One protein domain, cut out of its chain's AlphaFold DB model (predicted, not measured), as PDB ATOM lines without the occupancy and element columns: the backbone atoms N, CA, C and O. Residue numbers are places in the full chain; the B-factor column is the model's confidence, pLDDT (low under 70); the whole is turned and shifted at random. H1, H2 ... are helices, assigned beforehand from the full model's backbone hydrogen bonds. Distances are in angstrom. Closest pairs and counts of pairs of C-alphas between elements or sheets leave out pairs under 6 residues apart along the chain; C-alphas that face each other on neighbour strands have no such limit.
ATOM      1  N   TYR A   4     -25.957  54.724  16.532       72.88
ATOM      2  CA  TYR A   4     -26.311  54.372  15.164       72.88
ATOM      3  C   TYR A   4     -26.357  55.560  14.194       72.88
ATOM      4  O   TYR A   4     -26.086  55.364  13.014       72.88
ATOM      5  N   GLU A   5     -26.658  56.779  14.654       73.19
ATOM      6  CA  GLU A   5     -26.667  57.970  13.786       73.19
ATOM      7  C   GLU A   5     -25.247  58.324  13.338       73.19
ATOM      8  O   GLU A   5     -25.000  58.499  12.147       73.19
ATOM      9  N   ASN A   6     -24.295  58.320  14.277       80.38
ATOM     10  CA  ASN A   6     -22.888  58.574  13.965       80.38
ATOM     11  C   ASN A   6     -22.313  57.477  13.059       80.38
ATOM     12  O   ASN A   6     -21.579  57.777  12.123       80.38
ATOM     13  N   ALA A   7     -22.652  56.209  13.318       84.19
ATOM     14  CA  ALA A   7     -22.225  55.100  12.468       84.19
ATOM     15  C   ALA A   7     -22.781  55.234  11.040       84.19
ATOM     16  O   ALA A   7     -22.029  55.052  10.084       84.19
ATOM     17  N   ARG A   8     -24.061  55.620  10.891       88.88
ATOM     18  CA  ARG A   8     -24.688  55.849   9.582       88.88
ATOM     19  C   ARG A   8     -23.922  56.882   8.769       88.88
ATOM     20  O   ARG A   8     -23.570  56.592   7.636       88.88
ATOM     21  N   GLU A   9     -23.637  58.051   9.341       90.44
ATOM     22  CA  GLU A   9     -22.962  59.133   8.612       90.44
ATOM     23  C   GLU A   9     -21.575  58.723   8.099       90.44
ATOM     24  O   GLU A   9     -21.169  59.107   7.001       90.44
ATOM     25  N   TRP A  10     -20.830  57.933   8.879       91.31
ATOM     26  CA  TRP A  10     -19.538  57.405   8.439       91.31
ATOM     27  C   TRP A  10     -19.688  56.359   7.336       91.31
ATOM     28  O   TRP A  10     -18.934  56.400   6.361       91.31
ATOM     29  N   PHE A  11     -20.667  55.460   7.455       93.00
ATOM     30  CA  PHE A  11     -20.949  54.488   6.406       93.00
ATOM     31  C   PHE A  11     -21.448  55.154   5.122       93.00
ATOM     32  O   PHE A  11     -20.987  54.765   4.059       93.00
ATOM     33  N   GLU A  12     -22.293  56.187   5.195       93.44
ATOM     34  CA  GLU A  12     -22.744  56.988   4.044       93.44
ATOM     35  C   GLU A  12     -21.547  57.584   3.300       93.44
ATOM     36  O   GLU A  12     -21.349  57.289   2.122       93.44
ATOM     37  N   LYS A  13     -20.658  58.294   4.004       95.31
ATOM     38  CA  LYS A  13     -19.451  58.882   3.397       95.31
ATOM     39  C   LYS A  13     -18.522  57.848   2.760       95.31
ATOM     40  O   LYS A  13     -17.906  58.129   1.734       95.31
ATOM     41  N   ALA A  14     -18.360  56.678   3.378       95.81
ATOM     42  CA  ALA A  14     -17.507  55.614   2.847       95.81
ATOM     43  C   ALA A  14     -18.166  54.877   1.666       95.81
ATOM     44  O   ALA A  14     -17.499  54.551   0.685       95.81
ATOM     45  N   ALA A  15     -19.478  54.652   1.728       95.88
ATOM     46  CA  ALA A  15     -20.253  54.008   0.677       95.88
ATOM     47  C   ALA A  15     -20.353  54.876  -0.585       95.88
ATOM     48  O   ALA A  15     -20.272  54.349  -1.697       95.88
ATOM     49  N   GLU A  16     -20.472  56.196  -0.416       94.12
ATOM     50  CA  GLU A  16     -20.408  57.193  -1.493       94.12
ATOM     51  C   GLU A  16     -19.037  57.220  -2.181       94.12
ATOM     52  O   GLU A  16     -18.957  57.452  -3.384       94.12
ATOM     53  N   GLN A  17     -17.966  56.904  -1.450       96.19
ATOM     54  CA  GLN A  17     -16.621  56.713  -2.010       96.19
ATOM     55  C   GLN A  17     -16.425  55.338  -2.664       96.19
ATOM     56  O   GLN A  17     -15.328  55.017  -3.116       96.19
ATOM     57  N   GLY A  18     -17.477  54.519  -2.729       94.50
ATOM     58  CA  GLY A  18     -17.448  53.225  -3.396       94.50
ATOM     59  C   GLY A  18     -16.997  52.065  -2.515       94.50
ATOM     60  O   GLY A  18     -16.875  50.963  -3.025       94.50
ATOM     61  N   LEU A  19     -16.769  52.242  -1.209       98.25
ATOM     62  CA  LEU A  19     -16.272  51.145  -0.376       98.25
ATOM     63  C   LEU A  19     -17.347  50.058  -0.189       98.25
ATOM     64  O   LEU A  19     -18.341  50.274   0.508       98.25
ATOM     65  N   ALA A  20     -17.133  48.882  -0.788       97.94
ATOM     66  CA  ALA A  20     -18.120  47.800  -0.843       97.94
ATOM     67  C   ALA A  20     -18.633  47.365   0.543       97.94
ATOM     68  O   ALA A  20     -19.838  47.271   0.749       97.94
ATOM     69  N   GLN A  21     -17.749  47.226   1.537       97.50
ATOM     70  CA  GLN A  21     -18.160  46.859   2.902       97.50
ATOM     71  C   GLN A  21     -19.060  47.913   3.572       97.50
ATOM     72  O   GLN A  21     -19.928  47.579   4.377       97.50
ATOM     73  N   ALA A  22     -18.877  49.198   3.251       97.75
ATOM     74  CA  ALA A  22     -19.700  50.280   3.780       97.75
ATOM     75  C   ALA A  22     -21.061  50.303   3.087       97.75
ATOM     76  O   ALA A  22     -22.077  50.485   3.751       97.75
ATOM     77  N   GLN A  23     -21.092  50.040   1.778       98.62
ATOM     78  CA  GLN A  23     -22.338  49.830   1.040       98.62
ATOM     79  C   GLN A  23     -23.108  48.634   1.613       98.62
ATOM     80  O   GLN A  23     -24.271  48.787   1.969       98.62
ATOM     81  N   PHE A  24     -22.452  47.489   1.829       98.44
ATOM     82  CA  PHE A  24     -23.060  46.335   2.496       98.44
ATOM     83  C   PHE A  24     -23.596  46.693   3.892       98.44
ATOM     84  O   PHE A  24     -24.738  46.375   4.221       98.44
ATOM     85  N   SER A  25     -22.817  47.431   4.690       97.75
ATOM     86  CA  SER A  25     -23.233  47.875   6.028       97.75
ATOM     87  C   SER A  25     -24.474  48.773   5.988       97.75
ATOM     88  O   SER A  25     -25.381  48.587   6.798       97.75
ATOM     89  N   LEU A  26     -24.564  49.709   5.036       97.31
ATOM     90  CA  LEU A  26     -25.777  50.511   4.830       97.31
ATOM     91  C   LEU A  26     -26.962  49.653   4.395       97.31
ATOM     92  O   LEU A  26     -28.072  49.874   4.877       97.31
ATOM     93  N   GLY A  27     -26.722  48.660   3.536       98.06
ATOM     94  CA  GLY A  27     -27.720  47.661   3.168       98.06
ATOM     95  C   GLY A  27     -28.305  46.980   4.404       98.06
ATOM     96  O   GLY A  27     -29.516  47.025   4.605       98.06
ATOM     97  N   VAL A  28     -27.448  46.481   5.303       97.81
ATOM     98  CA  VAL A  28     -27.857  45.855   6.576       97.81
ATOM     99  C   VAL A  28     -28.641  46.820   7.464       97.81
ATOM    100  O   VAL A  28     -29.613  46.424   8.110       97.81
ATOM    101  N   MET A  29     -28.238  48.094   7.523       96.69
ATOM    102  CA  MET A  29     -28.951  49.094   8.321       96.69
ATOM    103  C   MET A  29     -30.387  49.286   7.833       96.69
ATOM    104  O   MET A  29     -31.298  49.314   8.662       96.69
ATOM    105  N   TYR A  30     -30.595  49.378   6.519       97.81
ATOM    106  CA  TYR A  30     -31.930  49.499   5.935       97.81
ATOM    107  C   TYR A  30     -32.729  48.194   5.994       97.81
ATOM    108  O   TYR A  30     -33.917  48.252   6.279       97.81
ATOM    109  N   ASP A  31     -32.105  47.037   5.791       97.88
ATOM    110  CA  ASP A  31     -32.759  45.720   5.849       97.88
ATOM    111  C   ASP A  31     -33.294  45.409   7.256       97.88
ATOM    112  O   ASP A  31     -34.386  44.882   7.433       97.88
ATOM    113  N   GLN A  32     -32.553  45.810   8.292       96.06
ATOM    114  CA  GLN A  32     -32.881  45.477   9.683       96.06
ATOM    115  C   GLN A  32     -33.425  46.657  10.497       96.06
ATOM    116  O   GLN A  32     -33.649  46.526  11.701       96.06
ATOM    117  N   GLY A  33     -33.579  47.830   9.882       94.94
ATOM    118  CA  GLY A  33     -34.026  49.042  10.567       94.94
ATOM    119  C   GLY A  33     -33.078  49.524  11.681       94.94
ATOM    120  O   GLY A  33     -33.517  50.049  12.708       94.94
ATOM    121  N   ARG A  34     -31.761  49.324  11.531       91.62
ATOM    122  CA  ARG A  34     -30.766  49.709  12.549       91.62
ATOM    123  C   ARG A  34     -30.402  51.183  12.412       91.62
ATOM    124  O   ARG A  34     -29.598  51.551  11.565       91.62
ATOM    125  N   GLY A  35     -30.982  52.034  13.258       88.94
ATOM    126  CA  GLY A  35     -30.724  53.483  13.236       88.94
ATOM    127  C   GLY A  35     -31.353  54.231  12.058       88.94
ATOM    128  O   GLY A  35     -31.188  55.444  11.942       88.94
ATOM    129  N   VAL A  36     -32.091  53.521  11.206       92.25
ATOM    130  CA  VAL A  36     -32.928  54.042  10.124       92.25
ATOM    131  C   VAL A  36     -34.229  53.239  10.102       92.25
ATOM    132  O   VAL A  36     -34.223  52.090  10.540       92.25
ATOM    133  N   PRO A  37     -35.350  53.788   9.612       95.81
ATOM    134  CA  PRO A  37     -36.530  52.976   9.337       95.81
ATOM    135  C   PRO A  37     -36.187  51.849   8.359       95.81
ATOM    136  O   PRO A  37     -35.483  52.091   7.373       95.81
ATOM    137  N   GLN A  38     -36.693  50.643   8.626       97.44
ATOM    138  CA  GLN A  38     -36.503  49.509   7.727       97.44
ATOM    139  C   GLN A  38     -37.027  49.848   6.323       97.44
ATOM    140  O   GLN A  38     -38.105  50.430   6.175       97.44
ATOM    141  N   ASN A  39     -36.247  49.509   5.298       98.25
ATOM    142  CA  ASN A  39     -36.589  49.737   3.903       98.25
ATOM    143  C   ASN A  39     -35.852  48.748   2.991       98.25
ATOM    144  O   ASN A  39     -34.704  48.971   2.606       98.25
ATOM    145  N   ASP A  40     -36.554  47.690   2.600       98.25
ATOM    146  CA  ASP A  40     -35.998  46.622   1.772       98.25
ATOM    147  C   ASP A  40     -35.541  47.111   0.386       98.25
ATOM    148  O   ASP A  40     -34.535  46.641  -0.131       98.25
ATOM    149  N   ALA A  41     -36.228  48.087  -0.220       98.00
ATOM    150  CA  ALA A  41     -35.833  48.621  -1.528       98.00
ATOM    151  C   ALA A  41     -34.498  49.383  -1.451       98.00
ATOM    152  O   ALA A  41     -33.629  49.219  -2.302       98.00
ATOM    153  N   LYS A  42     -34.283  50.165  -0.386       97.75
ATOM    154  CA  LYS A  42     -32.985  50.816  -0.150       97.75
ATOM    155  C   LYS A  42     -31.894  49.814   0.206       97.75
ATOM    156  O   LYS A  42     -30.753  49.995  -0.208       97.75
ATOM    157  N   ALA A  43     -32.224  48.776   0.974       98.56
ATOM    158  CA  ALA A  43     -31.280  47.705   1.267       98.56
ATOM    159  C   ALA A  43     -30.806  47.025  -0.022       98.56
ATOM    160  O   ALA A  43     -29.604  46.873  -0.225       98.56
ATOM    161  N   PHE A  44     -31.749  46.717  -0.919       98.62
ATOM    162  CA  PHE A  44     -31.481  46.154  -2.237       98.62
ATOM    163  C   PHE A  44     -30.489  47.011  -3.034       98.62
ATOM    164  O   PHE A  44     -29.472  46.494  -3.485       98.62
ATOM    165  N   GLU A  45     -30.729  48.321  -3.152       98.31
ATOM    166  CA  GLU A  45     -29.843  49.233  -3.895       98.31
ATOM    167  C   GLU A  45     -28.404  49.233  -3.354       98.31
ATOM    168  O   GLU A  45     -27.436  49.307  -4.114       98.31
ATOM    169  N   TRP A  46     -28.239  49.166  -2.031       98.50
ATOM    170  CA  TRP A  46     -26.917  49.149  -1.409       98.50
ATOM    171  C   TRP A  46     -26.214  47.800  -1.534       98.50
ATOM    172  O   TRP A  46     -25.022  47.767  -1.848       98.50
ATOM    173  N   TYR A  47     -26.940  46.698  -1.341       98.69
ATOM    174  CA  TYR A  47     -26.406  45.361  -1.582       98.69
ATOM    175  C   TYR A  47     -26.031  45.162  -3.050       98.69
ATOM    176  O   TYR A  47     -24.992  44.575  -3.321       98.69
ATOM    177  N   GLU A  48     -26.803  45.696  -3.998       98.50
ATOM    178  CA  GLU A  48     -26.483  45.617  -5.424       98.50
ATOM    179  C   GLU A  48     -25.131  46.270  -5.738       98.50
ATOM    180  O   GLU A  48     -24.280  45.646  -6.375       98.50
ATOM    181  N   LYS A  49     -24.884  47.482  -5.228       98.44
ATOM    182  CA  LYS A  49     -23.598  48.174  -5.417       98.44
ATOM    183  C   LYS A  49     -22.421  47.400  -4.818       98.44
ATOM    184  O   LYS A  49     -21.369  47.316  -5.448       98.44
ATOM    185  N   ALA A  50     -22.587  46.821  -3.629       98.62
ATOM    186  CA  ALA A  50     -21.539  46.024  -2.990       98.62
ATOM    187  C   ALA A  50     -21.292  44.700  -3.739       98.62
ATOM    188  O   ALA A  50     -20.145  44.336  -4.006       98.62
ATOM    189  N   ALA A  51     -22.359  44.015  -4.160       98.31
ATOM    190  CA  ALA A  51     -22.287  42.756  -4.895       98.31
ATOM    191  C   ALA A  51     -21.606  42.916  -6.264       98.31
ATOM    192  O   ALA A  51     -20.815  42.057  -6.660       98.31
ATOM    193  N   GLN A  52     -21.847  44.036  -6.960       97.94
ATOM    194  CA  GLN A  52     -21.157  44.391  -8.211       97.94
ATOM    195  C   GLN A  52     -19.638  44.534  -8.038       97.94
ATOM    196  O   GLN A  52     -18.892  44.370  -9.001       97.94
ATOM    197  N   GLN A  53     -19.171  44.806  -6.818       97.75
ATOM    198  CA  GLN A  53     -17.750  44.883  -6.475       97.75
ATOM    199  C   GLN A  53     -17.174  43.550  -5.971       97.75
ATOM    200  O   GLN A  53     -16.008  43.495  -5.585       97.75
ATOM    201  N   GLY A  54     -17.968  42.477  -5.981       96.62
ATOM    202  CA  GLY A  54     -17.545  41.155  -5.527       96.62
ATOM    203  C   GLY A  54     -17.670  40.931  -4.021       96.62
ATOM    204  O   GLY A  54     -17.117  39.953  -3.522       96.62
ATOM    205  N   ASP A  55     -18.379  41.801  -3.292       98.44
ATOM    206  CA  ASP A  55     -18.676  41.557  -1.880       98.44
ATOM    207  C   ASP A  55     -19.594  40.334  -1.744       98.44
ATOM    208  O   ASP A  55     -20.737  40.325  -2.207       98.44
ATOM    209  N   VAL A  56     -19.052  39.269  -1.154       98.38
ATOM    210  CA  VAL A  56     -19.695  37.953  -1.077       98.38
ATOM    211  C   VAL A  56     -20.945  37.993  -0.202       98.38
ATOM    212  O   VAL A  56     -21.963  37.401  -0.565       98.38
ATOM    213  N   ASP A  57     -20.904  38.714   0.917       98.44
ATOM    214  CA  ASP A  57     -22.051  38.825   1.818       98.44
ATOM    215  C   ASP A  57     -23.197  39.578   1.132       98.44
ATOM    216  O   ASP A  57     -24.356  39.160   1.200       98.44
ATOM    217  N   ALA A  58     -22.881  40.634   0.378       98.56
ATOM    218  CA  ALA A  58     -23.857  41.336  -0.442       98.56
ATOM    219  C   ALA A  58     -24.438  40.452  -1.556       98.56
ATOM    220  O   ALA A  58     -25.649  40.481  -1.777       98.56
ATOM    221  N   GLN A  59     -23.619  39.635  -2.230       98.75
ATOM    222  CA  GLN A  59     -24.096  38.673  -3.235       98.75
ATOM    223  C   GLN A  59     -25.082  37.665  -2.628       98.75
ATOM    224  O   GLN A  59     -26.129  37.394  -3.222       98.75
ATOM    225  N   LEU A  60     -24.790  37.138  -1.435       98.56
ATOM    226  CA  LEU A  60     -25.688  36.230  -0.720       98.56
ATOM    227  C   LEU A  60     -27.003  36.917  -0.342       98.56
ATOM    228  O   LEU A  60     -28.072  36.381  -0.647       98.56
ATOM    229  N   SER A  61     -26.935  38.100   0.275       98.62
ATOM    230  CA  SER A  61     -28.118  38.878   0.663       98.62
ATOM    231  C   SER A  61     -28.992  39.201  -0.546       98.62
ATOM    232  O   SER A  61     -30.191  38.923  -0.538       98.62
ATOM    233  N   LEU A  62     -28.394  39.695  -1.631       98.44
ATOM    234  CA  LEU A  62     -29.109  40.025  -2.860       98.44
ATOM    235  C   LEU A  62     -29.722  38.776  -3.512       98.44
ATOM    236  O   LEU A  62     -30.861  38.810  -3.980       98.44
ATOM    237  N   GLY A  63     -29.004  37.649  -3.488       98.44
ATOM    238  CA  GLY A  63     -29.517  36.364  -3.954       98.44
ATOM    239  C   GLY A  63     -30.764  35.927  -3.183       98.44
ATOM    240  O   GLY A  63     -31.752  35.512  -3.789       98.44
ATOM    241  N   VAL A  64     -30.770  36.084  -1.856       98.31
ATOM    242  CA  VAL A  64     -31.947  35.805  -1.019       98.31
ATOM    243  C   VAL A  64     -33.097  36.762  -1.341       98.31
ATOM    244  O   VAL A  64     -34.222  36.302  -1.528       98.31
ATOM    245  N   MET A  65     -32.830  38.061  -1.489       98.56
ATOM    246  CA  MET A  65     -33.858  39.052  -1.831       98.56
ATOM    247  C   MET A  65     -34.558  38.721  -3.153       98.56
ATOM    248  O   MET A  65     -35.788  38.686  -3.208       98.56
ATOM    249  N   TYR A  66     -33.798  38.356  -4.191       98.56
ATOM    250  CA  TYR A  66     -34.360  37.872  -5.455       98.56
ATOM    251  C   TYR A  66     -35.089  36.528  -5.323       98.56
ATOM    252  O   TYR A  66     -36.048  36.285  -6.056       98.56
ATOM    253  N   MET A  67     -34.668  35.648  -4.410       97.31
ATOM    254  CA  MET A  67     -35.341  34.368  -4.167       97.31
ATOM    255  C   MET A  67     -36.737  34.531  -3.584       97.31
ATOM    256  O   MET A  67     -37.623  33.753  -3.937       97.31
ATOM    257  N   ILE A  68     -36.940  35.501  -2.694       97.12
ATOM    258  CA  ILE A  68     -38.208  35.673  -1.970       97.12
ATOM    259  C   ILE A  68     -39.014  36.892  -2.434       97.12
ATOM    260  O   ILE A  68     -40.157  37.050  -2.020       97.12
ATOM    261  N   GLY A  69     -38.451  37.723  -3.314       97.25
ATOM    262  CA  GLY A  69     -39.088  38.950  -3.788       97.25
ATOM    263  C   GLY A  69     -39.117  40.068  -2.738       97.25
ATOM    264  O   GLY A  69     -40.086  40.821  -2.668       97.25
ATOM    265  N   GLN A  70     -38.093  40.149  -1.882       97.12
ATOM    266  CA  GLN A  70     -37.978  41.189  -0.854       97.12
ATOM    267  C   GLN A  70     -37.280  42.412  -1.451       97.12
ATOM    268  O   GLN A  70     -36.167  42.295  -1.949       97.12
ATOM    269  N   GLY A  71     -37.927  43.580  -1.441       94.31
ATOM    270  CA  GLY A  71     -37.362  44.822  -1.999       94.31
ATOM    271  C   GLY A  71     -37.181  44.841  -3.527       94.31
ATOM    272  O   GLY A  71     -36.902  45.894  -4.088       94.31
ATOM    273  N   VAL A  72     -37.386  43.708  -4.204       97.56
ATOM    274  CA  VAL A  72     -37.267  43.515  -5.653       97.56
ATOM    275  C   VAL A  72     -38.253  42.444  -6.119       97.56
ATOM    276  O   VAL A  72     -38.675  41.597  -5.336       97.56
ATOM    277  N   ALA A  73     -38.632  42.445  -7.398       97.94
ATOM    278  CA  ALA A  73     -39.421  41.352  -7.959       97.94
ATOM    279  C   ALA A  73     -38.652  40.021  -7.881       97.94
ATOM    280  O   ALA A  73     -37.459  39.958  -8.183       97.94
ATOM    281  N   GLN A  74     -39.352  38.945  -7.512       97.88
ATOM    282  CA  GLN A  74     -38.753  37.616  -7.417       97.88
ATOM    283  C   GLN A  74     -38.150  37.192  -8.765       97.88
ATOM    284  O   GLN A  74     -38.816  37.224  -9.800       97.88
ATOM    285  N   ASN A  75     -36.895  36.743  -8.745       97.88
ATOM    286  CA  ASN A  75     -36.194  36.255  -9.925       97.88
ATOM    287  C   ASN A  75     -35.174  35.170  -9.544       97.88
ATOM    288  O   ASN A  75     -34.010  35.443  -9.245       97.88
ATOM    289  N   LYS A  76     -35.608  33.905  -9.606       96.44
ATOM    290  CA  LYS A  76     -34.768  32.746  -9.257       96.44
ATOM    291  C   LYS A  76     -33.529  32.600 -10.148       96.44
ATOM    292  O   LYS A  76     -32.517  32.081  -9.690       96.44
ATOM    293  N   ALA A  77     -33.592  33.046 -11.405       96.56
ATOM    294  CA  ALA A  77     -32.447  32.988 -12.311       96.56
ATOM    295  C   ALA A  77     -31.344  33.965 -11.875       96.56
ATOM    296  O   ALA A  77     -30.179  33.581 -11.821       96.56
ATOM    297  N   THR A  78     -31.726  35.185 -11.490       97.44
ATOM    298  CA  THR A  78     -30.785  36.192 -10.973       97.44
ATOM    299  C   THR A  78     -30.217  35.768  -9.621       97.44
ATOM    300  O   THR A  78     -29.008  35.826  -9.421       97.44
ATOM    301  N   ALA A  79     -31.057  35.240  -8.725       98.19
ATOM    302  CA  ALA A  79     -30.589  34.688  -7.456       98.19
ATOM    303  C   ALA A  79     -29.554  33.571  -7.637       98.19
ATOM    304  O   ALA A  79     -28.523  33.552  -6.967       98.19
ATOM    305  N   LYS A  80     -29.812  32.649  -8.572       97.88
ATOM    306  CA  LYS A  80     -28.884  31.569  -8.902       97.88
ATOM    307  C   LYS A  80     -27.526  32.106  -9.345       97.88
ATOM    308  O   LYS A  80     -26.514  31.576  -8.902       97.88
ATOM    309  N   GLU A  81     -27.506  33.134 -10.188       98.31
ATOM    310  CA  GLU A  81     -26.257  33.734 -10.658       98.31
ATOM    311  C   GLU A  81     -25.474  34.390  -9.514       98.31
ATOM    312  O   GLU A  81     -24.276  34.162  -9.379       98.31
ATOM    313  N   LEU A  82     -26.149  35.109  -8.618       98.56
ATOM    314  CA  LEU A  82     -25.512  35.705  -7.437       98.56
ATOM    315  C   LEU A  82     -24.926  34.643  -6.494       98.56
ATOM    316  O   LEU A  82     -23.792  34.771  -6.037       98.56
ATOM    317  N   PHE A  83     -25.648  33.546  -6.252       98.56
ATOM    318  CA  PHE A  83     -25.115  32.431  -5.464       98.56
ATOM    319  C   PHE A  83     -23.957  31.718  -6.160       98.56
ATOM    320  O   PHE A  83     -23.034  31.255  -5.486       98.56
ATOM    321  N   LYS A  84     -23.978  31.643  -7.496       98.25
ATOM    322  CA  LYS A  84     -22.851  31.131  -8.274       98.25
ATOM    323  C   LYS A  84     -21.614  32.006  -8.073       98.25
ATOM    324  O   LYS A  84     -20.552  31.466  -7.795       98.25
ATOM    325  N   GLN A  85     -21.753  33.327  -8.155       98.31
ATOM    326  CA  GLN A  85     -20.647  34.264  -7.933       98.31
ATOM    327  C   GLN A  85     -20.059  34.120  -6.524       98.31
ATOM    328  O   GLN A  85     -18.846  33.973  -6.380       98.31
ATOM    329  N   ALA A  86     -20.911  34.049  -5.497       98.12
ATOM    330  CA  ALA A  86     -20.467  33.793  -4.127       98.12
ATOM    331  C   ALA A  86     -19.725  32.444  -4.008       98.12
ATOM    332  O   ALA A  86     -18.676  32.362  -3.369       98.12
ATOM    333  N   CYS A  87     -20.222  31.395  -4.677       97.69
ATOM    334  CA  CYS A  87     -19.564  30.087  -4.725       97.69
ATOM    335  C   CYS A  87     -18.194  30.127  -5.414       97.69
ATOM    336  O   CYS A  87     -17.233  29.553  -4.904       97.69
ATOM    337  N   ASP A  88     -18.091  30.806  -6.560       97.50
ATOM    338  CA  ASP A  88     -16.839  30.950  -7.308       97.50
ATOM    339  C   ASP A  88     -15.779  31.696  -6.472       97.50
ATOM    340  O   ASP A  88     -14.588  31.405  -6.577       97.50
ATOM    341  N   ASN A  89     -16.219  32.587  -5.576       95.06
ATOM    342  CA  ASN A  89     -15.387  33.273  -4.584       95.06
ATOM    343  C   ASN A  89     -15.082  32.428  -3.326       95.06
ATOM    344  O   ASN A  89     -14.476  32.921  -2.374       95.06
ATOM    345  N   GLY A  90     -15.458  31.147  -3.315       94.06
ATOM    346  CA  GLY A  90     -15.138  30.187  -2.259       94.06
ATOM    347  C   GLY A  90     -16.141  30.122  -1.106       94.06
ATOM    348  O   GLY A  90     -15.896  29.389  -0.141       94.06
ATOM    349  N   ASP A  91     -17.269  30.838  -1.181       97.88
ATOM    350  CA  ASP A  91     -18.277  30.794  -0.126       97.88
ATOM    351  C   ASP A  91     -19.126  29.519  -0.175       97.88
ATOM    352  O   ASP A  91     -19.780  29.178  -1.166       97.88
ATOM    353  N   LYS A  92     -19.148  28.807   0.953       97.75
ATOM    354  CA  LYS A  92     -19.842  27.518   1.072       97.75
ATOM    355  C   LYS A  92     -21.358  27.678   1.011       97.75
ATOM    356  O   LYS A  92     -22.032  26.802   0.469       97.75
ATOM    357  N   THR A  93     -21.896  28.765   1.563       97.12
ATOM    358  CA  THR A  93     -23.339  29.034   1.551       97.12
ATOM    359  C   THR A  93     -23.805  29.327   0.129       97.12
ATOM    360  O   THR A  93     -24.791  28.746  -0.321       97.12
ATOM    361  N   GLY A  94     -23.039  30.126  -0.614       97.50
ATOM    362  CA  GLY A  94     -23.222  30.390  -2.035       97.50
ATOM    363  C   GLY A  94     -23.232  29.100  -2.841       97.50
ATOM    364  O   GLY A  94     -24.189  28.840  -3.569       97.50
ATOM    365  N   CYS A  95     -22.248  28.217  -2.639       97.81
ATOM    366  CA  CYS A  95     -22.215  26.923  -3.326       97.81
ATOM    367  C   CYS A  95     -23.427  26.039  -3.016       97.81
ATOM    368  O   CYS A  95     -23.985  25.413  -3.923       97.81
ATOM    369  N   ASN A  96     -23.861  25.998  -1.754       96.56
ATOM    370  CA  ASN A  96     -25.041  25.235  -1.355       96.56
ATOM    371  C   ASN A  96     -26.308  25.785  -2.022       96.56
ATOM    372  O   ASN A  96     -27.048  25.025  -2.646       96.56
ATOM    373  N   ASN A  97     -26.528  27.100  -1.953       96.25
ATOM    374  CA  ASN A  97     -27.696  27.752  -2.543       96.25
ATOM    375  C   ASN A  97     -27.710  27.631  -4.073       96.25
ATOM    376  O   ASN A  97     -28.749  27.323  -4.661       96.25
ATOM    377  N   TYR A  98     -26.555  27.783  -4.723       97.00
ATOM    378  CA  TYR A  98     -26.409  27.570  -6.161       97.00
ATOM    379  C   TYR A  98     -26.786  26.135  -6.557       97.00
ATOM    380  O   TYR A  98     -27.590  25.929  -7.469       97.00
ATOM    381  N   ARG A  99     -26.273  25.131  -5.833       95.69
ATOM    382  CA  ARG A  99     -26.586  23.716  -6.086       95.69
ATOM    383  C   ARG A  99     -28.069  23.401  -5.877       95.69
ATOM    384  O   ARG A  99     -28.643  22.666  -6.679       95.69
ATOM    385  N   LEU A 100     -28.692  23.957  -4.836       93.75
ATOM    386  CA  LEU A 100     -30.127  23.791  -4.581       93.75
ATOM    387  C   LEU A 100     -30.964  24.289  -5.766       93.75
ATOM    388  O   LEU A 100     -31.875  23.592  -6.209       93.75
ATOM    389  N   LEU A 101     -30.618  25.448  -6.332       92.50
ATOM    390  CA  LEU A 101     -31.334  26.011  -7.479       92.50
ATOM    391  C   LEU A 101     -31.050  25.301  -8.801       92.50
ATOM    392  O   LEU A 101     -31.915  25.288  -9.670       92.50
ATOM    393  N   MET A 102     -29.879  24.687  -8.963       91.06
ATOM    394  CA  MET A 102     -29.601  23.845 -10.129       91.06
ATOM    395  C   MET A 102     -30.425  22.553 -10.115       91.06
ATOM    396  O   MET A 102     -30.890  22.122 -11.165       91.06
ATOM    397  N   ASN A 103     -30.642  21.966  -8.937       84.31
ATOM    398  CA  ASN A 103     -31.407  20.725  -8.802       84.31
ATOM    399  C   ASN A 103     -32.926  20.958  -8.835       84.31
ATOM    400  O   ASN A 103     -33.653  20.106  -9.325       84.31
ATOM    401  N   GLY A 104     -33.410  22.101  -8.337       68.19
ATOM    402  CA  GLY A 104     -34.843  22.423  -8.287       68.19
ATOM    403  C   GLY A 104     -35.446  22.993  -9.579       68.19
ATOM    404  O   GLY A 104     -36.637  23.277  -9.604       68.19
ATOM    405  N   LEU A 105     -34.645  23.211 -10.630       58.09
ATOM    406  CA  LEU A 105     -35.107  23.654 -11.961       58.09
ATOM    407  C   LEU A 105     -35.207  22.494 -12.972       58.09
ATOM    408  O   LEU A 105     -35.445  22.739 -14.151       58.09
TER     409      LEU A 105
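AT A GLANCE: This is residues 4 to 105 of the 107 residues of the protein "Sel1 repeat family protein" of Alcaligenaceae bacterium 429 (UniProt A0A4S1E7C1). Six helices fold back and forth in a zigzag row, an elongated solenoid with H1 and H6 at its ends. The 102 printed residues are all helix in class, with H1 to H6 in chain order and no named strand; the whole is compact, radius of gyration of the C-alphas 13.6 A, spanning 45 by 24 by 16 A.

IN THESE COORDINATES: First to last C-alpha, H4, residues 56 to 68, measures 18.7 A; H3, 40 to 52, 18.0 A; H5, 76 to 88, 18.1 A; H2, 20 to 32, 18.3 A; H1, 4 to 16, 17.9 A, from (-26.311, 54.372, 15.164); H6, 92 to 103, 16.7 A, to (-31.407, 20.725, -8.802).

HOW THE PARTS SIT: H2 to H6 form an up-and-down bundle, each running against the one before. The hairpin H4 and H5 touches at a shallow tilt of 20 degrees, closest C-alphas Gly 63 and Ala 79, 4.0 A. The hairpin H3 and H4 has a steep tilt of 44 degrees, closest C-alphas Ala 51 and Gln 59, 4.8 A. H1 touches residues 21 to 26 of H2 alone, closest C-alphas Ala 15 and Gln 23, 4.7 A. H1 and H3 are apart. In H1 to H6 every O i to N i+4 pair is within hydrogen-bond range.

THE WHOLE: The farthest C-alphas, Asn 6 and Leu 105, are 45.2 A apart. The printed part has no cut and no long link; pLDDT is under 70 at residues 104 to 105.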